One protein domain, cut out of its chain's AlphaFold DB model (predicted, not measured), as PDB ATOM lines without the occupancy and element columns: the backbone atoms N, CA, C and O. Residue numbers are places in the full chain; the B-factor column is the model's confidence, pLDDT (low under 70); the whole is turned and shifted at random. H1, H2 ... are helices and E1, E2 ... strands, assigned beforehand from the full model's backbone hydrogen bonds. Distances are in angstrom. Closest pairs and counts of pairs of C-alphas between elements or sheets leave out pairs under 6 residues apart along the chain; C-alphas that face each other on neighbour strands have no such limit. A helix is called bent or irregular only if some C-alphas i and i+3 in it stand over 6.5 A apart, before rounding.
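AT A GLANCE: This is residues 203 to 371 of the 371 residues of an uncharacterized protein of Colletotrichum sublineola (UniProt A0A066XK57). A long stretch with no named element, residues 223 to 254, winds through the middle of an elongated body; helices H3 and H7 run side by side along it, and a two-strand ribbon, E1 and E2, packs near the end of H3. From the ribbon the bent helix H4 leads to the far end, where its arm H4b meets H5, and H6 folds back to its arm H4a. The 169 printed residues hold, in order, H1 H2 H3 E1 H4 H5 H6 H7 E2, mostly helix, with an antiparallel sheet E1 - E2. The whole is compact, radius of gyration of the C-alphas 16.6 A, spanning 55 by 36 by 27 A.

HOW THE PARTS SIT: H1, residues 203 to 206, and H2, 218 to 222, are close but not clearly touching; their closest C-alphas, Glu 203 and Asn 219, are 6.5 A apart. H3, 255 to 274, touches H7, 345 to 358, at a shallow tilt of 15 degrees, the same way; closest C-alphas His 268 and Lys 356, 6.9 A. E1, 283 to 287, and E2, 366 to 370, are antiparallel, N 284 and O 369 within hydrogen-bond range at 2.8 A. H4, 289 to 311, one helix by its hydrogen bonds, is bent: C-alphas 301 and 304 are 7.1 A apart, and arms H4a, 289 to 301, and H4b, 304 to 311, stand at a steep 49 degrees. H4b touches H5, 316 to 324, about perpendicular at 88 degrees; closest C-alphas Ser 310 and Leu 324, 5.5 A. Residues 296 to 300 alone of H4a touch H6, 329 to 337, only just about perpendicular at 72 degrees; closest C-alphas Met 300 and Ser 336, 5.1 A. H4b and H5 are irregular: C-alphas 305 and 308 are 6.7 A apart, 320 and 323 7.9 A. Every O i to N i+4 pair is within range in H2, H3, H4a, H6 and H7, against 0 of 4 in H4b and 1 of 5 in H5, where i+3 pairs give 4 of 5 and 3 of 6; H1 is too short.

IN THESE COORDINATES: H1 begins at C-alpha 203 (49.501, 39.736, -56.483); E2 ends at C-alpha 370 (34.451, 17.917, -60.833). H3 is 28.6 A long, H7 19.9 A, H4a 18.4 A.

THE WHOLE: The C-alphas farthest apart, Ser 278 and Thr 313, are 55.3 A apart. The printed part has no cut; links H1 to H2 and H2 to H3 are long. Residues 323 to 324 have pLDDT under 70.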
ATOM      1  N   GLU A 203      49.547  39.100 -55.153       91.94
ATOM      2  CA  GLU A 203      49.501  39.736 -56.483       91.94
ATOM      3  C   GLU A 203      50.619  40.769 -56.660       91.94
ATOM      4  O   GLU A 203      51.232  40.832 -57.727       91.94
ATOM      5  N   ASP A 204      50.956  41.515 -55.604       89.31
ATOM      6  CA  ASP A 204      52.034  42.511 -55.629       89.31
ATOM      7  C   ASP A 204      53.411  41.850 -55.728       89.31
ATOM      8  O   ASP A 204      54.310  42.353 -56.407       89.31
ATOM      9  N   ARG A 205      53.575  40.681 -55.091       85.25
ATOM     10  CA  ARG A 205      54.818  39.895 -55.161       85.25
ATOM     11  C   ARG A 205      55.063  39.353 -56.565       85.25
ATOM     12  O   ARG A 205      56.181  39.454 -57.066       85.25
ATOM     13  N   VAL A 206      54.036  38.771 -57.187       89.00
ATOM     14  CA  VAL A 206      54.155  38.187 -58.536       89.00
ATOM     15  C   VAL A 206      53.957  39.210 -59.656       89.00
ATOM     16  O   VAL A 206      54.241  38.901 -60.811       89.00
ATOM     17  N   LYS A 207      53.503  40.425 -59.321       90.69
ATOM     18  CA  LYS A 207      53.165  41.510 -60.256       90.69
ATOM     19  C   LYS A 207      52.122  41.092 -61.298       90.69
ATOM     20  O   LYS A 207      52.228  41.447 -62.471       90.69
ATOM     21  N   ALA A 208      51.128  40.318 -60.869       93.75
ATOM     22  CA  ALA A 208      50.064  39.799 -61.722       93.75
ATOM     23  C   ALA A 208      48.781  39.554 -60.910       93.75
ATOM     24  O   ALA A 208      48.878  39.127 -59.757       93.75
ATOM     25  N   PRO A 209      47.589  39.775 -61.500       95.44
ATOM     26  CA  PRO A 209      46.332  39.559 -60.802       95.44
ATOM     27  C   PRO A 209      46.086  38.070 -60.539       95.44
ATOM     28  O   PRO A 209      46.297  37.227 -61.413       95.44
ATOM     29  N   ILE A 210      45.578  37.755 -59.349       97.00
ATOM     30  CA  ILE A 210      45.177  36.406 -58.943       97.00
ATOM     31  C   ILE A 210      43.694  36.470 -58.597       97.00
ATOM     32  O   ILE A 210      43.305  36.922 -57.525       97.00
ATOM     33  N   ILE A 211      42.857  36.027 -59.533       97.81
ATOM     34  CA  ILE A 211      41.403  36.188 -59.454       97.81
ATOM     35  C   ILE A 211      40.759  34.839 -59.132       97.81
ATOM     36  O   ILE A 211      40.919  33.865 -59.868       97.81
ATOM     37  N   GLY A 212      40.036  34.795 -58.016       97.31
ATOM     38  CA  GLY A 212      39.338  33.618 -57.519       97.31
ATOM     39  C   GLY A 212      37.866  33.569 -57.931       97.31
ATOM     40  O   GLY A 212      37.433  34.124 -58.946       97.31
ATOM     41  N   ARG A 213      37.062  32.885 -57.113       96.75
ATOM     42  CA  ARG A 213      35.609  32.782 -57.301       96.75
ATOM     43  C   ARG A 213      34.948  34.153 -57.335       96.75
ATOM     44  O   ARG A 213      35.338  35.072 -56.619       96.75
ATOM     45  N   SER A 214      33.907  34.256 -58.160       96.31
ATOM     46  CA  SER A 214      33.088  35.466 -58.295       96.31
ATOM     47  C   SER A 214      33.888  36.724 -58.663       96.31
ATOM     48  O   SER A 214      33.443  37.830 -58.380       96.31
ATOM     49  N   GLY A 215      35.065  36.565 -59.281       97.50
ATOM     50  CA  GLY A 215      35.917  37.683 -59.686       97.50
ATOM     51  C   GLY A 215      36.681  38.353 -58.542       97.50
ATOM     52  O   GLY A 215      37.226  39.431 -58.748       97.50
ATOM     53  N   ARG A 216      36.726  37.755 -57.343       97.31
ATOM     54  CA  ARG A 216      37.417  38.349 -56.191       97.31
ATOM     55  C   ARG A 216      38.935  38.293 -56.372       97.31
ATOM     56  O   ARG A 216      39.477  37.212 -56.605       97.31
ATOM     57  N   HIS A 217      39.608  39.427 -56.199       97.62
ATOM     58  CA  HIS A 217      41.067  39.477 -56.151       97.62
ATOM     59  C   HIS A 217      41.592  38.874 -54.842       97.62
ATOM     60  O   HIS A 217      40.981  38.996 -53.774       97.62
ATOM     61  N   LEU A 218      42.740  38.208 -54.908       95.88
ATOM     62  CA  LEU A 218      43.429  37.689 -53.734       95.88
ATOM     63  C   LEU A 218      43.897  38.816 -52.820       95.88
ATOM     64  O   LEU A 218      43.839  38.637 -51.607       95.88
ATOM     65  N   ASN A 219      44.265  39.978 -53.363       94.06
ATOM     66  CA  ASN A 219      44.568  41.163 -52.555       94.06
ATOM     67  C   ASN A 219      43.350  41.624 -51.728       94.06
ATOM     68  O   ASN A 219      43.474  41.827 -50.521       94.06
ATOM     69  N   ASP A 220      42.151  41.654 -52.323       94.94
ATOM     70  CA  ASP A 220      40.916  41.994 -51.597       94.94
ATOM     71  C   ASP A 220      40.629  41.003 -50.463       94.94
ATOM     72  O   ASP A 220      40.105  41.367 -49.408       94.94
ATOM     73  N   LYS A 221      40.938  39.713 -50.668       95.12
ATOM     74  CA  LYS A 221      40.856  38.733 -49.581       95.12
ATOM     75  C   LYS A 221      41.935  38.991 -48.541       95.12
ATOM     76  O   LYS A 221      41.575  39.080 -47.372       95.12
ATOM     77  N   TRP A 222      43.195  39.131 -48.956       92.56
ATOM     78  CA  TRP A 222      44.372  39.347 -48.111       92.56
ATOM     79  C   TRP A 222      44.171  40.487 -47.117       92.56
ATOM     80  O   TRP A 222      44.475  40.323 -45.940       92.56
ATOM     81  N   ASP A 223      43.609  41.614 -47.541       89.31
ATOM     82  CA  ASP A 223      43.417  42.785 -46.676       89.31
ATOM     83  C   ASP A 223      42.141  42.765 -45.833       89.31
ATOM     84  O   ASP A 223      41.915  43.659 -45.018       89.31
ATOM     85  N   SER A 224      41.339  41.709 -45.951       90.75
ATOM     86  CA  SER A 224      40.117  41.535 -45.173       90.75
ATOM     87  C   SER A 224      40.300  40.578 -43.990       90.75
ATOM     88  O   SER A 224      41.166  39.701 -43.985       90.75
ATOM     89  N   LEU A 225      39.397  40.663 -43.009       91.06
ATOM     90  CA  LEU A 225      39.311  39.695 -41.904       91.06
ATOM     91  C   LEU A 225      38.942  38.273 -42.359       91.06
ATOM     92  O   LEU A 225      39.072  37.333 -41.577       91.06
ATOM     93  N   ASP A 226      38.502  38.110 -43.607       93.62
ATOM     94  CA  ASP A 226      38.248  36.807 -44.214       93.62
ATOM     95  C   ASP A 226      39.543  36.100 -44.650       93.62
ATOM     96  O   ASP A 226      39.523  34.894 -44.900       93.62
ATOM     97  N   PHE A 227      40.683  36.804 -44.715       95.12
ATOM     98  CA  PHE A 227      41.956  36.180 -45.064       95.12
ATOM     99  C   PHE A 227      42.331  35.068 -44.087       95.12
ATOM    100  O   PHE A 227      42.208  35.214 -42.869       95.12
ATOM    101  N   GLY A 228      42.850  33.984 -44.637       96.12
ATOM    102  CA  GLY A 228      43.432  32.865 -43.926       96.12
ATOM    103  C   GLY A 228      44.119  31.956 -44.933       96.12
ATOM    104  O   GLY A 228      43.996  32.145 -46.145       96.12
ATOM    105  N   THR A 229      44.841  30.965 -44.432       97.00
ATOM    106  CA  THR A 229      45.427  29.910 -45.260       97.00
ATOM    107  C   THR A 229      45.149  28.557 -44.620       97.00
ATOM    108  O   THR A 229      44.922  28.467 -43.416       97.00
ATOM    109  N   LEU A 230      45.184  27.485 -45.407       98.44
ATOM    110  CA  LEU A 230      45.300  26.126 -44.887       98.44
ATOM    111  C   LEU A 230      46.757  25.681 -45.039       98.44
ATOM    112  O   LEU A 230      47.260  25.595 -46.162       98.44
ATOM    113  N   PHE A 231      47.443  25.471 -43.909       98.12
ATOM    114  CA  PHE A 231      48.883  25.174 -43.823       98.12
ATOM    115  C   PHE A 231      49.791  26.194 -44.536       98.12
ATOM    116  O   PHE A 231      50.919  25.887 -44.896       98.12
ATOM    117  N   GLY A 232      49.308  27.405 -44.822       97.00
ATOM    118  CA  GLY A 232      50.066  28.360 -45.636       97.00
ATOM    119  C   GLY A 232      50.287  27.945 -47.088       97.00
ATOM    120  O   GLY A 232      51.117  28.572 -47.749       97.00
ATOM    121  N   VAL A 233      49.551  26.938 -47.587       98.12
ATOM    122  CA  VAL A 233      49.699  26.430 -48.962       98.12
ATOM    123  C   VAL A 233      48.491  26.631 -49.867       98.12
ATOM    124  O   VAL A 233      48.644  26.625 -51.085       98.12
ATOM    125  N   ALA A 234      47.301  26.818 -49.296       98.31
ATOM    126  CA  ALA A 234      46.055  26.984 -50.038       98.31
ATOM    127  C   ALA A 234      45.148  28.027 -49.377       98.31
ATOM    128  O   ALA A 234      45.220  28.240 -48.164       98.31
ATOM    129  N   VAL A 235      44.280  28.650 -50.177       97.69
ATOM    130  CA  VAL A 235      43.343  29.696 -49.745       97.69
ATOM    131  C   VAL A 235      41.950  29.386 -50.299       97.69
ATOM    132  O   VAL A 235      41.777  29.122 -51.488       97.69
ATOM    133  N   ASN A 236      40.934  29.416 -49.441       98.44
ATOM    134  CA  ASN A 236      39.533  29.262 -49.818       98.44
ATOM    135  C   ASN A 236      39.097  30.385 -50.779       98.44
ATOM    136  O   ASN A 236      39.508  31.537 -50.621       98.44
ATOM    137  N   GLY A 237      38.264  30.072 -51.773       98.19
ATOM    138  CA  GLY A 237      37.883  30.996 -52.841       98.19
ATOM    139  C   GLY A 237      38.861  31.020 -54.020       98.19
ATOM    140  O   GLY A 237      38.534  31.606 -55.051       98.19
ATOM    141  N   PHE A 238      40.014  30.350 -53.907       98.25
ATOM    142  CA  PHE A 238      41.051  30.262 -54.940       98.25
ATOM    143  C   PHE A 238      41.347  28.785 -55.260       98.25
ATOM    144  O   PHE A 238      42.389  28.254 -54.872       98.25
ATOM    145  N   PRO A 239      40.412  28.076 -55.922       98.19
ATOM    146  CA  PRO A 239      40.574  26.658 -56.239       98.19
ATOM    147  C   PRO A 239      41.798  26.399 -57.124       98.19
ATOM    148  O   PRO A 239      42.103  27.189 -58.015       98.19
ATOM    149  N   ASN A 240      42.456  25.257 -56.917       98.06
ATOM    150  CA  ASN A 240      43.662  24.812 -57.628       98.06
ATOM    151  C   ASN A 240      44.868  25.773 -57.540       98.06
ATOM    152  O   ASN A 240      45.884  25.527 -58.192       98.06
ATOM    153  N   LEU A 241      44.796  26.827 -56.720       97.50
ATOM    154  CA  LEU A 241      45.933  27.682 -56.397       97.50
ATOM    155  C   LEU A 241      46.676  27.107 -55.189       97.50
ATOM    156  O   LEU A 241      46.153  27.091 -54.074       97.50
ATOM    157  N   PHE A 242      47.923  26.702 -55.417       97.62
ATOM    158  CA  PHE A 242      48.853  26.295 -54.370       97.62
ATOM    159  C   PHE A 242      50.125  27.134 -54.453       97.62
ATOM    160  O   PHE A 242      50.667  27.329 -55.540       97.62
ATOM    161  N   ALA A 243      50.606  27.635 -53.318       94.69
ATOM    162  CA  ALA A 243      51.814  28.457 -53.254       94.69
ATOM    163  C   ALA A 243      52.412  28.444 -51.844       94.69
ATOM    164  O   ALA A 243      51.776  27.995 -50.905       94.69
ATOM    165  N   TYR A 244      53.614  28.991 -51.674       94.31
ATOM    166  CA  TYR A 244      54.112  29.357 -50.349       94.31
ATOM    167  C   TYR A 244      53.598  30.756 -49.978       94.31
ATOM    168  O   TYR A 244      54.111  31.759 -50.478       94.31
ATOM    169  N   PHE A 245      52.589  30.846 -49.107       92.62
ATOM    170  CA  PHE A 245      52.004  32.137 -48.711       92.62
ATOM    171  C   PHE A 245      52.740  32.840 -47.564       92.62
ATOM    172  O   PHE A 245      52.420  33.992 -47.266       92.62
ATOM    173  N   ASN A 246      53.728  32.192 -46.932       91.25
ATOM    174  CA  ASN A 246      54.327  32.557 -45.637       91.25
ATOM    175  C   ASN A 246      53.316  32.589 -44.471       91.25
ATOM    176  O   ASN A 246      53.549  31.945 -43.452       91.25
ATOM    177  N   ALA A 247      52.181  33.277 -44.628       92.50
ATOM    178  CA  ALA A 247      51.077  33.297 -43.678       92.50
ATOM    179  C   ALA A 247      50.595  31.873 -43.377       92.50
ATOM    180  O   ALA A 247      50.139  31.152 -44.266       92.50
ATOM    181  N   GLY A 248      50.721  31.460 -42.120       94.50
ATOM    182  CA  GLY A 248      50.385  30.120 -41.660       94.50
ATOM    183  C   GLY A 248      51.307  28.997 -42.137       94.50
ATOM    184  O   GLY A 248      50.964  27.839 -41.927       94.50
ATOM    185  N   SER A 249      52.452  29.308 -42.747       95.50
ATOM    186  CA  SER A 249      53.509  28.337 -43.055       95.50
ATOM    187  C   SER A 249      54.697  28.499 -42.100       95.50
ATOM    188  O   SER A 249      54.766  29.463 -41.337       95.50
ATOM    189  N   ALA A 250      55.657  27.577 -42.143       93.06
ATOM    190  CA  ALA A 250      56.918  27.726 -41.429       93.06
ATOM    191  C   ALA A 250      57.765  28.899 -41.956       93.06
ATOM    192  O   ALA A 250      57.649  29.356 -43.098       93.06
ATOM    193  N   SER A 251      58.689  29.346 -41.108       88.62
ATOM    194  CA  SER A 251      59.790  30.240 -41.459       88.62
ATOM    195  C   SER A 251      61.095  29.653 -40.932       88.62
ATOM    196  O   SER A 251      61.162  29.228 -39.781       88.62
ATOM    197  N   SER A 252      62.136  29.638 -41.761       89.50
ATOM    198  CA  SER A 252      63.483  29.213 -41.372       89.50
ATOM    199  C   SER A 252      64.532  30.021 -42.129       89.50
ATOM    200  O   SER A 252      64.323  30.409 -43.279       89.50
ATOM    201  N   TYR A 253      65.693  30.226 -41.505       85.81
ATOM    202  CA  TYR A 253      66.881  30.740 -42.192       85.81
ATOM    203  C   TYR A 253      67.400  29.764 -43.252       85.81
ATOM    204  O   TYR A 253      67.988  30.187 -44.249       85.81
ATOM    205  N   ASN A 254      67.159  28.465 -43.064       91.06
ATOM    206  CA  ASN A 254      67.305  27.475 -44.116       91.06
ATOM    207  C   ASN A 254      66.025  27.458 -44.960       91.06
ATOM    208  O   ASN A 254      65.170  26.597 -44.796       91.06
ATOM    209  N   PHE A 255      65.875  28.417 -45.872       91.88
ATOM    210  CA  PHE A 255      64.635  28.534 -46.644       91.88
ATOM    211  C   PHE A 255      64.344  27.294 -47.509       91.88
ATOM    212  O   PHE A 255      63.185  26.961 -47.745       91.88
ATOM    213  N   THR A 256      65.377  26.548 -47.919       93.75
ATOM    214  CA  THR A 256      65.188  25.306 -48.679       93.75
ATOM    215  C   THR A 256      64.467  24.208 -47.896       93.75
ATOM    216  O   THR A 256      63.753  23.432 -48.523       93.75
ATOM    217  N   SER A 257      64.567  24.158 -46.558       94.44
ATOM    218  CA  SER A 257      63.794  23.181 -45.771       94.44
ATOM    219  C   SER A 257      62.296  23.488 -45.800       94.44
ATOM    220  O   SER A 257      61.485  22.586 -45.991       94.44
ATOM    221  N   VAL A 258      61.931  24.770 -45.717       94.88
ATOM    222  CA  VAL A 258      60.535  25.227 -45.813       94.88
ATOM    223  C   VAL A 258      59.961  24.970 -47.207       94.88
ATOM    224  O   VAL A 258      58.808  24.555 -47.337       94.88
ATOM    225  N   LEU A 259      60.758  25.189 -48.260       95.25
ATOM    226  CA  LEU A 259      60.346  24.900 -49.635       95.25
ATOM    227  C   LEU A 259      60.139  23.400 -49.871       95.25
ATOM    228  O   LEU A 259      59.141  23.034 -50.488       95.25
ATOM    229  N   ASP A 260      61.028  22.542 -49.359       95.31
ATOM    230  CA  ASP A 260      60.884  21.081 -49.437       95.31
ATOM    231  C   ASP A 260      59.598  20.608 -48.738       95.31
ATOM    232  O   ASP A 260      58.775  19.899 -49.321       95.31
ATOM    233  N   GLU A 261      59.352  21.083 -47.515       95.44
ATOM    234  CA  GLU A 261      58.132  20.772 -46.759       95.44
ATOM    235  C   GLU A 261      56.863  21.230 -47.474       95.44
ATOM    236  O   GLU A 261      55.902  20.463 -47.586       95.44
ATOM    237  N   THR A 262      56.875  22.460 -47.986       97.00
ATOM    238  CA  THR A 262      55.759  23.049 -48.731       97.00
ATOM    239  C   THR A 262      55.477  22.255 -50.006       97.00
ATOM    240  O   THR A 262      54.332  21.876 -50.253       97.00
ATOM    241  N   ALA A 263      56.511  21.943 -50.790       97.69
ATOM    242  CA  ALA A 263      56.378  21.175 -52.022       97.69
ATOM    243  C   ALA A 263      55.858  19.757 -51.753       97.69
ATOM    244  O   ALA A 263      54.917  19.313 -52.411       97.69
ATOM    245  N   CYS A 264      56.404  19.070 -50.745       97.19
ATOM    246  CA  CYS A 264      55.949  17.741 -50.344       97.19
ATOM    247  C   CYS A 264      54.490  17.742 -49.867       97.19
ATOM    248  O   CYS A 264      53.747  16.809 -50.169       97.19
ATOM    249  N   LEU A 265      54.064  18.765 -49.119       98.44
ATOM    250  CA  LEU A 265      52.676  18.894 -48.676       98.44
ATOM    251  C   LEU A 265      51.728  19.131 -49.858       98.44
ATOM    252  O   LEU A 265      50.716  18.441 -49.969       98.44
ATOM    253  N   ILE A 266      52.063  20.056 -50.759       98.62
ATOM    254  CA  ILE A 266      51.259  20.323 -51.961       98.62
ATOM    255  C   ILE A 266      51.156  19.058 -52.823       98.62
ATOM    256  O   ILE A 266      50.059  18.678 -53.231       98.62
ATOM    257  N   ALA A 267      52.273  18.358 -53.045       98.19
ATOM    258  CA  ALA A 267      52.295  17.106 -53.796       98.19
ATOM    259  C   ALA A 267      51.424  16.025 -53.142       98.19
ATOM    260  O   ALA A 267      50.676  15.340 -53.840       98.19
ATOM    261  N   HIS A 268      51.464  15.898 -51.811       98.44
ATOM    262  CA  HIS A 268      50.584  14.994 -51.069       98.44
ATOM    263  C   HIS A 268      49.108  15.346 -51.278       98.44
ATOM    264  O   HIS A 268      48.329  14.474 -51.648       98.44
ATOM    265  N   ILE A 269      48.729  16.618 -51.117       98.44
ATOM    266  CA  ILE A 269      47.344  17.087 -51.301       98.44
ATOM    267  C   ILE A 269      46.837  16.746 -52.705       98.44
ATOM    268  O   ILE A 269      45.771  16.149 -52.847       98.44
ATOM    269  N   ILE A 270      47.613  17.078 -53.741       97.62
ATOM    270  CA  ILE A 270      47.239  16.810 -55.136       97.62
ATOM    271  C   ILE A 270      47.136  15.301 -55.379       97.62
ATOM    272  O   ILE A 270      46.165  14.841 -55.980       97.62
ATOM    273  N   THR A 271      48.092  14.518 -54.874       97.00
ATOM    274  CA  THR A 271      48.095  13.056 -55.021       97.00
ATOM    275  C   THR A 271      46.839  12.452 -54.403       97.00
ATOM    276  O   THR A 271      46.147  11.682 -55.062       97.00
ATOM    277  N   GLN A 272      46.485  12.845 -53.178       97.12
ATOM    278  CA  GLN A 272      45.307  12.302 -52.502       97.12
ATOM    279  C   GLN A 272      43.995  12.766 -53.136       97.12
ATOM    280  O   GLN A 272      43.074  11.968 -53.282       97.12
ATOM    281  N   ALA A 273      43.911  14.022 -53.583       96.25
ATOM    282  CA  ALA A 273      42.733  14.525 -54.289       96.25
ATOM    283  C   ALA A 273      42.490  13.815 -55.631       96.25
ATOM    284  O   ALA A 273      41.348  13.672 -56.062       96.25
ATOM    285  N   THR A 274      43.559  13.393 -56.308       95.88
ATOM    286  CA  THR A 274      43.483  12.809 -57.654       95.88
ATOM    287  C   THR A 274      43.483  11.282 -57.664       95.88
ATOM    288  O   THR A 274      43.123  10.699 -58.685       95.88
ATOM    289  N   ARG A 275      43.818  10.636 -56.538       93.38
ATOM    290  CA  ARG A 275      44.087   9.193 -56.414       93.38
ATOM    291  C   ARG A 275      43.031   8.287 -57.046       93.38
ATOM    292  O   ARG A 275      43.381   7.317 -57.709       93.38
ATOM    293  N   GLU A 276      41.753   8.587 -56.830       89.12
ATOM    294  CA  GLU A 276      40.628   7.756 -57.291       89.12
ATOM    295  C   GLU A 276      39.955   8.299 -58.565       89.12
ATOM    296  O   GLU A 276      38.963   7.746 -59.043       89.12
ATOM    297  N   SER A 277      40.465   9.394 -59.136       92.94
ATOM    298  CA  SER A 277      39.851  10.039 -60.296       92.94
ATOM    299  C   SER A 277      40.412   9.505 -61.606       92.94
ATOM    300  O   SER A 277      41.609   9.571 -61.864       92.94
ATOM    301  N   SER A 278      39.525   9.078 -62.504       94.00
ATOM    302  CA  SER A 278      39.881   8.761 -63.893       94.00
ATOM    303  C   SER A 278      40.131   9.999 -64.764       94.00
ATOM    304  O   SER A 278      40.576   9.859 -65.901       94.00
ATOM    305  N   ARG A 279      39.817  11.200 -64.258       94.56
ATOM    306  CA  ARG A 279      39.961  12.490 -64.956       94.56
ATOM    307  C   ARG A 279      40.494  13.574 -64.013       94.56
ATOM    308  O   ARG A 279      39.751  14.504 -63.670       94.56
ATOM    309  N   PRO A 280      41.731  13.434 -63.505       94.12
ATOM    310  CA  PRO A 280      42.298  14.350 -62.514       94.12
ATOM    311  C   PRO A 280      42.357  15.805 -63.000       94.12
ATOM    312  O   PRO A 280      42.195  16.719 -62.200       94.12
ATOM    313  N   GLU A 281      42.483  16.035 -64.307       93.94
ATOM    314  CA  GLU A 281      42.496  17.361 -64.931       93.94
ATOM    315  C   GLU A 281      41.164  18.119 -64.813       93.94
ATOM    316  O   GLU A 281      41.119  19.337 -64.967       93.94
ATOM    317  N   SER A 282      40.069  17.397 -64.556       95.19
ATOM    318  CA  SER A 282      38.730  17.975 -64.387       95.19
ATOM    319  C   SER A 282      38.399  18.333 -62.937       95.19
ATOM    320  O   SER A 282      37.316  18.862 -62.674       95.19
ATOM    321  N   LEU A 283      39.295  18.022 -61.996       97.31
ATOM    322  CA  LEU A 283      39.055  18.243 -60.578       97.31
ATOM    323  C   LEU A 283      39.312  19.692 -60.163       97.31
ATOM    324  O   LEU A 283      40.260  20.359 -60.580       97.31
ATOM    325  N   VAL A 284      38.449  20.140 -59.267       97.94
ATOM    326  CA  VAL A 284      38.560  21.352 -58.477       97.94
ATOM    327  C   VAL A 284      38.935  20.925 -57.065       97.94
ATOM    328  O   VAL A 284      38.198  20.168 -56.435       97.94
ATOM    329  N   ILE A 285      40.082  21.401 -56.590       98.25
ATOM    330  CA  ILE A 285      40.623  21.178 -55.251       98.25
ATOM    331  C   ILE A 285      40.668  22.536 -54.560       98.25
ATOM    332  O   ILE A 285      41.351  23.455 -55.012       98.25
ATOM    333  N   GLU A 286      39.929  22.687 -53.471       98.31
ATOM    334  CA  GLU A 286      39.795  23.970 -52.785       98.31
ATOM    335  C   GLU A 286      39.846  23.772 -51.275       98.31
ATOM    336  O   GLU A 286      39.168  22.890 -50.750       98.31
ATOM    337  N   ALA A 287      40.638  24.582 -50.568       98.44
ATOM    338  CA  ALA A 287      40.625  24.567 -49.108       98.44
ATOM    339  C   ALA A 287      39.209  24.894 -48.610       98.44
ATOM    340  O   ALA A 287      38.588  25.864 -49.061       98.44
ATOM    341  N   SER A 288      38.686  24.090 -47.684       98.38
ATOM    342  CA  SER A 288      37.407  24.399 -47.054       98.38
ATOM    343  C   SER A 288      37.571  25.634 -46.167       98.38
ATOM    344  O   SER A 288      38.608  25.820 -45.523       98.38
ATOM    345  N   LYS A 289      36.542  26.484 -46.111       98.12
ATOM    346  CA  LYS A 289      36.581  27.678 -45.261       98.12
ATOM    347  C   LYS A 289      36.753  27.314 -43.783       98.12
ATOM    348  O   LYS A 289      37.557  27.918 -43.088       98.12
ATOM    349  N   GLU A 290      36.083  26.252 -43.341       98.44
ATOM    350  CA  GLU A 290      36.208  25.734 -41.976       98.44
ATOM    351  C   GLU A 290      37.657  25.364 -41.615       98.44
ATOM    352  O   GLU A 290      38.127  25.697 -40.530       98.44
ATOM    353  N   SER A 291      38.386  24.680 -42.503       98.38
ATOM    354  CA  SER A 291      39.770  24.282 -42.228       98.38
ATOM    355  C   SER A 291      40.756  25.439 -42.353       98.38
ATOM    356  O   SER A 291      41.690  25.505 -41.554       98.38
ATOM    357  N   GLU A 292      40.538  26.358 -43.296       98.56
ATOM    358  CA  GLU A 292      41.283  27.621 -43.380       98.56
ATOM    359  C   GLU A 292      41.159  28.423 -42.076       98.56
ATOM    360  O   GLU A 292      42.168  28.854 -41.514       98.56
ATOM    361  N   ASP A 293      39.941  28.593 -41.558       98.31
ATOM    362  CA  ASP A 293      39.705  29.363 -40.337       98.31
ATOM    363  C   ASP A 293      40.303  28.674 -39.108       98.31
ATOM    364  O   ASP A 293      41.025  29.322 -38.354       98.31
ATOM    365  N   LYS A 294      40.107  27.356 -38.950       98.31
ATOM    366  CA  LYS A 294      40.722  26.586 -37.852       98.31
ATOM    367  C   LYS A 294      42.244  26.701 -37.855       98.31
ATOM    368  O   LYS A 294      42.848  26.901 -36.805       98.31
ATOM    369  N   TRP A 295      42.877  26.583 -39.024       98.31
ATOM    370  CA  TRP A 295      44.325  26.755 -39.130       98.31
ATOM    371  C   TRP A 295      44.743  28.186 -38.784       98.31
ATOM    372  O   TRP A 295      45.674  28.395 -38.009       98.31
ATOM    373  N   THR A 296      44.017  29.176 -39.298       97.69
ATOM    374  CA  THR A 296      44.300  30.593 -39.046       97.69
ATOM    375  C   THR A 296      44.150  30.952 -37.564       97.69
ATOM    376  O   THR A 296      44.953  31.717 -37.036       97.69
ATOM    377  N   GLU A 297      43.189  30.371 -36.847       97.19
ATOM    378  CA  GLU A 297      43.069  30.520 -35.391       97.19
ATOM    379  C   GLU A 297      44.295  29.967 -34.653       97.19
ATOM    380  O   GLU A 297      44.804  30.605 -33.729       97.19
ATOM    381  N   GLU A 298      44.811  28.810 -35.073       97.56
ATOM    382  CA  GLU A 298      46.044  28.248 -34.521       97.56
ATOM    383  C   GLU A 298      47.266  29.135 -34.809       97.56
ATOM    384  O   GLU A 298      48.112  29.321 -33.926       97.56
ATOM    385  N   VAL A 299      47.341  29.745 -35.993       96.81
ATOM    386  CA  VAL A 299      48.372  30.740 -36.333       96.81
ATOM    387  C   VAL A 299      48.287  31.944 -35.397       96.81
ATOM    388  O   VAL A 299      49.283  32.319 -34.781       96.81
ATOM    389  N   MET A 300      47.090  32.508 -35.213       95.00
ATOM    390  CA  MET A 300      46.875  33.668 -34.345       95.00
ATOM    391  C   MET A 300      47.284  33.392 -32.892       95.00
ATOM    392  O   MET A 300      47.924  34.241 -32.273       95.00
ATOM    393  N   LYS A 301      46.991  32.195 -32.355       94.94
ATOM    394  CA  LYS A 301      47.419  31.781 -31.001       94.94
ATOM    395  C   LYS A 301      48.942  31.792 -30.828       94.94
ATOM    396  O   LYS A 301      49.426  31.981 -29.716       94.94
ATOM    397  N   ARG A 302      49.697  31.597 -31.915       93.81
ATOM    398  CA  ARG A 302      51.170  31.534 -31.930       93.81
ATOM    399  C   ARG A 302      51.828  32.837 -32.382       93.81
ATOM    400  O   ARG A 302      53.028  33.003 -32.187       93.81
ATOM    401  N   ALA A 303      51.065  33.782 -32.936       90.56
ATOM    402  CA  ALA A 303      51.586  35.039 -33.472       90.56
ATOM    403  C   ALA A 303      52.330  35.889 -32.424       90.56
ATOM    404  O   ALA A 303      53.242  36.633 -32.777       90.56
ATOM    405  N   GLY A 304      51.996  35.735 -31.134       86.62
ATOM    406  CA  GLY A 304      52.669  36.422 -30.025       86.62
ATOM    407  C   GLY A 304      54.180  36.175 -29.953       86.62
ATOM    408  O   GLY A 304      54.904  37.045 -29.475       86.62
ATOM    409  N   TRP A 305      54.678  35.058 -30.496       84.56
ATOM    410  CA  TRP A 305      56.116  34.793 -30.618       84.56
ATOM    411  C   TRP A 305      56.859  35.908 -31.373       84.56
ATOM    412  O   TRP A 305      57.950  36.320 -30.982       84.56
ATOM    413  N   TYR A 306      56.233  36.477 -32.407       84.00
ATOM    414  CA  TYR A 306      56.827  37.539 -33.223       84.00
ATOM    415  C   TYR A 306      56.831  38.915 -32.543       84.00
ATOM    416  O   TYR A 306      57.407  39.854 -33.090       84.00
ATOM    417  N   SER A 307      56.264  39.051 -31.337       81.88
ATOM    418  CA  SER A 307      56.329  40.301 -30.566       81.88
ATOM    419  C   SER A 307      57.765  40.716 -30.233       81.88
ATOM    420  O   SER A 307      58.038  41.910 -30.137       81.88
ATOM    421  N   ALA A 308      58.710  39.771 -30.166       79.88
ATOM    422  CA  ALA A 308      60.132  40.063 -29.977       79.88
ATOM    423  C   ALA A 308      60.709  40.970 -31.083       79.88
ATOM    424  O   ALA A 308      61.579  41.797 -30.808       79.88
ATOM    425  N   LEU A 309      60.176  40.902 -32.313       80.38
ATOM    426  CA  LEU A 309      60.593  41.774 -33.419       80.38
ATOM    427  C   LEU A 309      60.334  43.261 -33.132       80.38
ATOM    428  O   LEU A 309      60.992  44.110 -33.725       80.38
ATOM    429  N   SER A 310      59.432  43.587 -32.199       78.81
ATOM    430  CA  SER A 310      59.159  44.977 -31.805       78.81
ATOM    431  C   SER A 310      60.346  45.676 -31.129       78.81
ATOM    432  O   SER A 310      60.413  46.900 -31.082       78.81
ATOM    433  N   THR A 311      61.311  44.902 -30.633       80.75
ATOM    434  CA  THR A 311      62.538  45.415 -30.002       80.75
ATOM    435  C   THR A 311      63.678  45.636 -30.999       80.75
ATOM    436  O   THR A 311      64.753  46.113 -30.634       80.75
ATOM    437  N   CYS A 312      63.463  45.287 -32.269       85.12
ATOM    438  CA  CYS A 312      64.484  45.336 -33.299       85.12
ATOM    439  C   CYS A 312      64.608  46.703 -33.968       85.12
ATOM    440  O   CYS A 312      63.628  47.403 -34.211       85.12
ATOM    441  N   THR A 313      65.837  47.051 -34.357       83.56
ATOM    442  CA  THR A 313      66.089  48.190 -35.253       83.56
ATOM    443  C   THR A 313      65.374  48.007 -36.598       83.56
ATOM    444  O   THR A 313      65.215  46.859 -37.026       83.56
ATOM    445  N   PRO A 314      65.048  49.097 -37.320       85.94
ATOM    446  CA  PRO A 314      64.502  49.027 -38.674       85.94
ATOM    447  C   PRO A 314      65.293  48.086 -39.595       85.94
ATOM    448  O   PRO A 314      66.521  48.189 -39.726       85.94
ATOM    449  N   SER A 315      64.576  47.143 -40.200       83.75
ATOM    450  CA  SER A 315      65.077  46.202 -41.198       83.75
ATOM    451  C   SER A 315      63.906  45.638 -42.004       83.75
ATOM    452  O   SER A 315      62.744  45.840 -41.653       83.75
ATOM    453  N   TYR A 316      64.189  44.841 -43.030       79.31
ATOM    454  CA  TYR A 316      63.145  44.128 -43.764       79.31
ATOM    455  C   TYR A 316      62.341  43.141 -42.885       79.31
ATOM    456  O   TYR A 316      61.225  42.785 -43.247       79.31
ATOM    457  N   PHE A 317      62.853  42.709 -41.719       81.56
ATOM    458  CA  PHE A 317      62.061  41.920 -40.760       81.56
ATOM    459  C   PHE A 317      60.959  42.749 -40.090       81.56
ATOM    460  O   PHE A 317      59.925  42.201 -39.718       81.56
ATOM    461  N   THR A 318      61.174  44.058 -39.935       80.31
ATOM    462  CA  THR A 318      60.229  44.997 -39.312       80.31
ATOM    463  C   THR A 318      59.561  45.929 -40.327       80.31
ATOM    464  O   THR A 318      58.976  46.940 -39.938       80.31
ATOM    465  N   ALA A 319      59.672  45.622 -41.627       80.38
ATOM    466  CA  ALA A 319      59.255  46.495 -42.727       80.38
ATOM    467  C   ALA A 319      59.783  47.937 -42.551       80.38
ATOM    468  O   ALA A 319      59.028  48.906 -42.549       80.38
ATOM    469  N   GLU A 320      61.091  48.061 -42.306       82.38
ATOM    470  CA  GLU A 320      61.783  49.321 -41.992       82.38
ATOM    471  C   GLU A 320      61.164  50.086 -40.803       82.38
ATOM    472  O   GLU A 320      61.201  51.313 -40.736       82.38
ATOM    473  N   GLY A 321      60.625  49.352 -39.826       75.31
ATOM    474  CA  GLY A 321      60.010  49.897 -38.618       75.31
ATOM    475  C   GLY A 321      58.494  50.097 -38.707       75.31
ATOM    476  O   GLY A 321      57.882  50.435 -37.696       75.31
ATOM    477  N   ALA A 322      57.858  49.856 -39.858       71.88
ATOM    478  CA  ALA A 322      56.405  49.988 -39.997       71.88
ATOM    479  C   ALA A 322      55.632  49.033 -39.068       71.88
ATOM    480  O   ALA A 322      54.572  49.392 -38.557       71.88
ATOM    481  N   THR A 323      56.183  47.849 -38.776       68.44
ATOM    482  CA  THR A 323      55.571  46.899 -37.828       68.44
ATOM    483  C   THR A 323      55.703  47.322 -36.362       68.44
ATOM    484  O   THR A 323      55.072  46.714 -35.501       68.44
ATOM    485  N   LEU A 324      56.495  48.362 -36.069       68.62
ATOM    486  CA  LEU A 324      56.692  48.921 -34.727       68.62
ATOM    487  C   LEU A 324      55.639  49.981 -34.368       68.62
ATOM    488  O   LEU A 324      55.559  50.408 -33.216       68.62
ATOM    489  N   ALA A 325      54.852  50.441 -35.344       73.31
ATOM    490  CA  ALA A 325      53.809  51.431 -35.117       73.31
ATOM    491  C   ALA A 325      52.679  50.859 -34.242       73.31
ATOM    492  O   ALA A 325      52.322  49.685 -34.347       73.31
ATOM    493  N   LEU A 326      52.078  51.707 -33.398       71.56
ATOM    494  CA  LEU A 326      50.906  51.330 -32.606       71.56
ATOM    495  C   LEU A 326      49.756  50.911 -33.531       71.56
ATOM    496  O   LEU A 326      49.350  51.667 -34.414       71.56
ATOM    497  N   GLN A 327      49.218  49.718 -33.296       78.94
ATOM    498  CA  GLN A 327      48.114  49.154 -34.066       78.94
ATOM    499  C   GLN A 327      46.805  49.243 -33.282       78.94
ATOM    500  O   GLN A 327      46.764  49.030 -32.069       78.94
ATOM    501  N   THR A 328      45.707  49.506 -33.986       86.06
ATOM    502  CA  THR A 328      44.361  49.281 -33.444       86.06
ATOM    503  C   THR A 328      44.136  47.779 -33.200       86.06
ATOM    504  O   THR A 328      44.785  46.949 -33.844       86.06
ATOM    505  N   PRO A 329      43.183  47.386 -32.331       85.31
ATOM    506  CA  PRO A 329      42.858  45.971 -32.126       85.31
ATOM    507  C   PRO A 329      42.502  45.224 -33.422       85.31
ATOM    508  O   PRO A 329      42.845  44.055 -33.582       85.31
ATOM    509  N   GLU A 330      41.848  45.895 -34.371       84.56
ATOM    510  CA  GLU A 330      41.470  45.318 -35.664       84.56
ATOM    511  C   GLU A 330      42.674  45.124 -36.599       84.56
ATOM    512  O   GLU A 330      42.811  44.072 -37.233       84.56
ATOM    513  N   GLN A 331      43.602  46.086 -36.624       84.38
ATOM    514  CA  GLN A 331      44.865  45.957 -37.354       84.38
ATOM    515  C   GLN A 331      45.737  44.844 -36.765       84.38
ATOM    516  O   GLN A 331      46.240  44.013 -37.519       84.38
ATOM    517  N   ALA A 332      45.850  44.763 -35.436       85.06
ATOM    518  CA  ALA A 332      46.588  43.697 -34.758       85.06
ATOM    519  C   ALA A 332      45.973  42.316 -35.035       85.06
ATOM    520  O   ALA A 332      46.685  41.348 -35.317       85.06
ATOM    521  N   LYS A 333      44.636  42.226 -35.041       87.44
ATOM    522  CA  LYS A 333      43.926  41.002 -35.422       87.44
ATOM    523  C   LYS A 333      44.256  40.603 -36.861       87.44
ATOM    524  O   LYS A 333      44.648  39.463 -37.088       87.44
ATOM    525  N   THR A 334      44.171  41.530 -37.812       87.69
ATOM    526  CA  THR A 334      44.490  41.271 -39.227       87.69
ATOM    527  C   THR A 334      45.952  40.859 -39.413       87.69
ATOM    528  O   THR A 334      46.235  39.890 -40.114       87.69
ATOM    529  N   ALA A 335      46.883  41.529 -38.730       87.81
ATOM    530  CA  ALA A 335      48.303  41.196 -38.767       87.81
ATOM    531  C   ALA A 335      48.580  39.785 -38.222       87.81
ATOM    532  O   ALA A 335      49.313  39.023 -38.851       87.81
ATOM    533  N   SER A 336      47.945  39.390 -37.112       90.75
ATOM    534  CA  SER A 336      48.138  38.052 -36.534       90.75
ATOM    535  C   SER A 336      47.651  36.915 -37.442       90.75
ATOM    536  O   SER A 336      48.242  35.839 -37.428       90.75
ATOM    537  N   ARG A 337      46.639  37.153 -38.294       93.19
ATOM    538  CA  ARG A 337      46.180  36.190 -39.318       93.19
ATOM    539  C   ARG A 337      47.197  35.988 -40.443       93.19
ATOM    540  O   ARG A 337      47.215  34.934 -41.069       93.19
ATOM    541  N   LYS A 338      48.038  36.994 -40.702       91.88
ATOM    542  CA  LYS A 338      49.087  36.987 -41.737       91.88
ATOM    543  C   LYS A 338      50.446  36.509 -41.208       91.88
ATOM    544  O   LYS A 338      51.407  36.446 -41.975       91.88
ATOM    545  N   ALA A 339      50.546  36.184 -39.918       91.69
ATOM    546  CA  ALA A 339      51.782  35.706 -39.312       91.69
ATOM    547  C   ALA A 339      52.198  34.339 -39.879       91.69
ATOM    548  O   ALA A 339      51.364  33.535 -40.298       91.69
ATOM    549  N   ALA A 340      53.499  34.060 -39.861       92.88
ATOM    550  CA  ALA A 340      54.002  32.704 -40.047       92.88
ATOM    551  C   ALA A 340      53.724  31.840 -38.796       92.88
ATOM    552  O   ALA A 340      53.222  32.318 -37.775       92.88
ATOM    553  N   TRP A 341      54.016  30.544 -38.875       95.00
ATOM    554  CA  TRP A 341      53.827  29.600 -37.779       95.00
ATOM    555  C   TRP A 341      54.819  29.866 -36.634       95.00
ATOM    556  O   TRP A 341      56.016  29.601 -36.749       95.00
ATOM    557  N   GLY A 342      54.312  30.396 -35.517       91.06
ATOM    558  CA  GLY A 342      55.144  30.975 -34.453       91.06
ATOM    559  C   GLY A 342      55.913  29.994 -33.561       91.06
ATOM    560  O   GLY A 342      56.776  30.431 -32.815       91.06
ATOM    561  N   THR A 343      55.655  28.686 -33.616       90.56
ATOM    562  CA  THR A 343      56.405  27.678 -32.827       90.56
ATOM    563  C   THR A 343      57.621  27.110 -33.565       90.56
ATOM    564  O   THR A 343      58.313  26.242 -33.038       90.56
ATOM    565  N   GLY A 344      57.918  27.627 -34.761       90.06
ATOM    566  CA  GLY A 344      59.110  27.282 -35.531       90.06
ATOM    567  C   GLY A 344      58.893  26.186 -36.584       90.06
ATOM    568  O   GLY A 344      57.837  25.547 -36.633       90.06
ATOM    569  N   PRO A 345      59.891  25.983 -37.465       92.56
ATOM    570  CA  PRO A 345      59.798  25.072 -38.603       92.56
ATOM    571  C   PRO A 345      59.685  23.601 -38.191       92.56
ATOM    572  O   PRO A 345      58.945  22.865 -38.828       92.56
ATOM    573  N   ASP A 346      60.338  23.175 -37.107       91.62
ATOM    574  CA  ASP A 346      60.326  21.764 -36.696       91.62
ATOM    575  C   ASP A 346      58.947  21.335 -36.150       91.62
ATOM    576  O   ASP A 346      58.463  20.241 -36.447       91.62
ATOM    577  N   ASP A 347      58.261  22.213 -35.408       93.69
ATOM    578  CA  ASP A 347      56.887  21.955 -34.953       93.69
ATOM    579  C   ASP A 347      55.891  21.958 -36.122       93.69
ATOM    580  O   ASP A 347      55.045  21.067 -36.222       93.69
ATOM    581  N   TYR A 348      56.022  22.918 -37.042       95.75
ATOM    582  CA  TYR A 348      55.228  22.943 -38.271       95.75
ATOM    583  C   TYR A 348      55.424  21.660 -39.089       95.75
ATOM    584  O   TYR A 348      54.445  21.035 -39.502       95.75
ATOM    585  N   GLN A 349      56.678  21.231 -39.277       94.31
ATOM    586  CA  GLN A 349      57.027  20.008 -39.994       94.31
ATOM    587  C   GLN A 349      56.332  18.793 -39.383       94.31
ATOM    588  O   GLN A 349      55.708  18.023 -40.114       94.31
ATOM    589  N   ARG A 350      56.395  18.642 -38.055       95.50
ATOM    590  CA  ARG A 350      55.729  17.555 -37.328       95.50
ATOM    591  C   ARG A 350      54.223  17.534 -37.607       95.50
ATOM    592  O   ARG A 350      53.682  16.490 -37.958       95.50
ATOM    593  N   ILE A 351      53.553  18.684 -37.517       96.81
ATOM    594  CA  ILE A 351      52.104  18.800 -37.772       96.81
ATOM    595  C   ILE A 351      51.759  18.434 -39.221       96.81
ATOM    596  O   ILE A 351      50.776  17.737 -39.481       96.81
ATOM    597  N   VAL A 352      52.573  18.883 -40.177       97.12
ATOM    598  CA  VAL A 352      52.404  18.559 -41.598       97.12
ATOM    599  C   VAL A 352      52.637  17.071 -41.865       97.12
ATOM    600  O   VAL A 352      51.919  16.469 -42.660       97.12
ATOM    601  N   GLU A 353      53.613  16.442 -41.215       96.06
ATOM    602  CA  GLU A 353      53.834  14.997 -41.306       96.06
ATOM    603  C   GLU A 353      52.666  14.197 -40.731       96.06
ATOM    604  O   GLU A 353      52.157  13.306 -41.412       96.06
ATOM    605  N   GLU A 354      52.178  14.563 -39.546       97.50
ATOM    606  CA  GLU A 354      50.990  13.963 -38.931       97.50
ATOM    607  C   GLU A 354      49.758  14.105 -39.840       97.50
ATOM    608  O   GLU A 354      48.997  13.151 -40.023       97.50
ATOM    609  N   TYR A 355      49.583  15.271 -40.474       98.19
ATOM    610  CA  TYR A 355      48.543  15.485 -41.478       98.19
ATOM    611  C   TYR A 355      48.689  14.549 -42.680       98.19
ATOM    612  O   TYR A 355      47.708  13.929 -43.092       98.19
ATOM    613  N   LYS A 356      49.893  14.410 -43.239       97.56
ATOM    614  CA  LYS A 356      50.117  13.518 -44.384       97.56
ATOM    615  C   LYS A 356      49.816  12.063 -44.030       97.56
ATOM    616  O   LYS A 356      49.125  11.394 -44.790       97.56
ATOM    617  N   MET A 357      50.260  11.602 -42.858       96.69
ATOM    618  CA  MET A 357      50.004  10.236 -42.385       96.69
ATOM    619  C   MET A 357      48.505   9.960 -42.221       96.69
ATOM    620  O   MET A 357      47.996   8.967 -42.731       96.69
ATOM    621  N   ARG A 358      47.759  10.854 -41.556       96.75
ATOM    622  CA  ARG A 358      46.322  10.631 -41.303       96.75
ATOM    623  C   ARG A 358      45.441  10.786 -42.547       96.75
ATOM    624  O   ARG A 358      44.343  10.242 -42.578       96.75
ATOM    625  N   THR A 359      45.915  11.501 -43.571       96.00
ATOM    626  CA  THR A 359      45.164  11.753 -44.815       96.00
ATOM    627  C   THR A 359      45.593  10.879 -45.992       96.00
ATOM    628  O   THR A 359      45.162  11.114 -47.117       96.00
ATOM    629  N   GLU A 360      46.387   9.832 -45.751       90.00
ATOM    630  CA  GLU A 360      46.853   8.906 -46.792       90.00
ATOM    631  C   GLU A 360      45.709   8.227 -47.566       90.00
ATOM    632  O   GLU A 360      45.888   7.852 -48.719       90.00
ATOM    633  N   ASN A 361      44.527   8.082 -46.958       86.06
ATOM    634  CA  ASN A 361      43.364   7.439 -47.586       86.06
ATOM    635  C   ASN A 361      42.137   8.351 -47.707       86.06
ATOM    636  O   ASN A 361      41.128   7.952 -48.279       86.06
ATOM    637  N   LYS A 362      42.190   9.562 -47.145       89.12
ATOM    638  CA  LYS A 362      41.098  10.534 -47.213       89.12
ATOM    639  C   LYS A 362      41.656  11.933 -47.014       89.12
ATOM    640  O   LYS A 362      42.107  12.270 -45.921       89.12
ATOM    641  N   LEU A 363      41.598  12.753 -48.059       95.44
ATOM    642  CA  LEU A 363      42.035  14.138 -47.972       95.44
ATOM    643  C   LEU A 363      41.079  14.935 -47.076       95.44
ATOM    644  O   LEU A 363      39.885  15.043 -47.354       95.44
ATOM    645  N   GLU A 364      41.611  15.500 -45.997       96.00
ATOM    646  CA  GLU A 364      40.854  16.333 -45.069       96.00
ATOM    647  C   GLU A 364      41.139  17.820 -45.278       96.00
ATOM    648  O   GLU A 364      42.263  18.212 -45.593       96.00
ATOM    649  N   GLY A 365      40.123  18.651 -45.047       97.06
ATOM    650  CA  GLY A 365      40.221  20.110 -45.132       97.06
ATOM    651  C   GLY A 365      40.174  20.687 -46.544       97.06
ATOM    652  O   GLY A 365      40.261  21.900 -46.710       97.06
ATOM    653  N   PHE A 366      39.962  19.838 -47.550       98.12
ATOM    654  CA  PHE A 366      39.759  20.242 -48.935       98.12
ATOM    655  C   PHE A 366      38.423  19.722 -49.463       98.12
ATOM    656  O   PHE A 366      38.031  18.584 -49.205       98.12
ATOM    657  N   SER A 367      37.735  20.554 -50.235       96.81
ATOM    658  CA  SER A 367      36.638  20.141 -51.101       96.81
ATOM    659  C   SER A 367      37.213  19.712 -52.446       96.81
ATOM    660  O   SER A 367      37.918  20.489 -53.090       96.81
ATOM    661  N   VAL A 368      36.905  18.481 -52.862       96.56
ATOM    662  CA  VAL A 368      37.325  17.915 -54.150       96.56
ATOM    663  C   VAL A 368      36.087  17.533 -54.951       96.56
ATOM    664  O   VAL A 368      35.271  16.735 -54.493       96.56
ATOM    665  N   TYR A 369      35.919  18.120 -56.133       95.00
ATOM    666  CA  TYR A 369      34.769  17.868 -57.006       95.00
ATOM    667  C   TYR A 369      35.116  18.126 -58.471       95.00
ATOM    668  O   TYR A 369      36.163  18.682 -58.782       95.00
ATOM    669  N   LYS A 370      34.259  17.689 -59.393       92.44
ATOM    670  CA  LYS A 370      34.451  17.917 -60.833       92.44
ATOM    671  C   LYS A 370      33.936  19.303 -61.222       92.44
ATOM    672  O   LYS A 370      32.920  19.733 -60.680       92.44
ATOM    673  N   LYS A 371      34.654  19.969 -62.129       83.06
ATOM    674  CA  LYS A 371      34.292  21.284 -62.675       83.06
ATOM    675  C   LYS A 371      32.918  21.298 -63.342       83.06
ATOM    676  O   LYS A 371      32.582  20.294 -64.012       83.06
TER     677      LYS A 371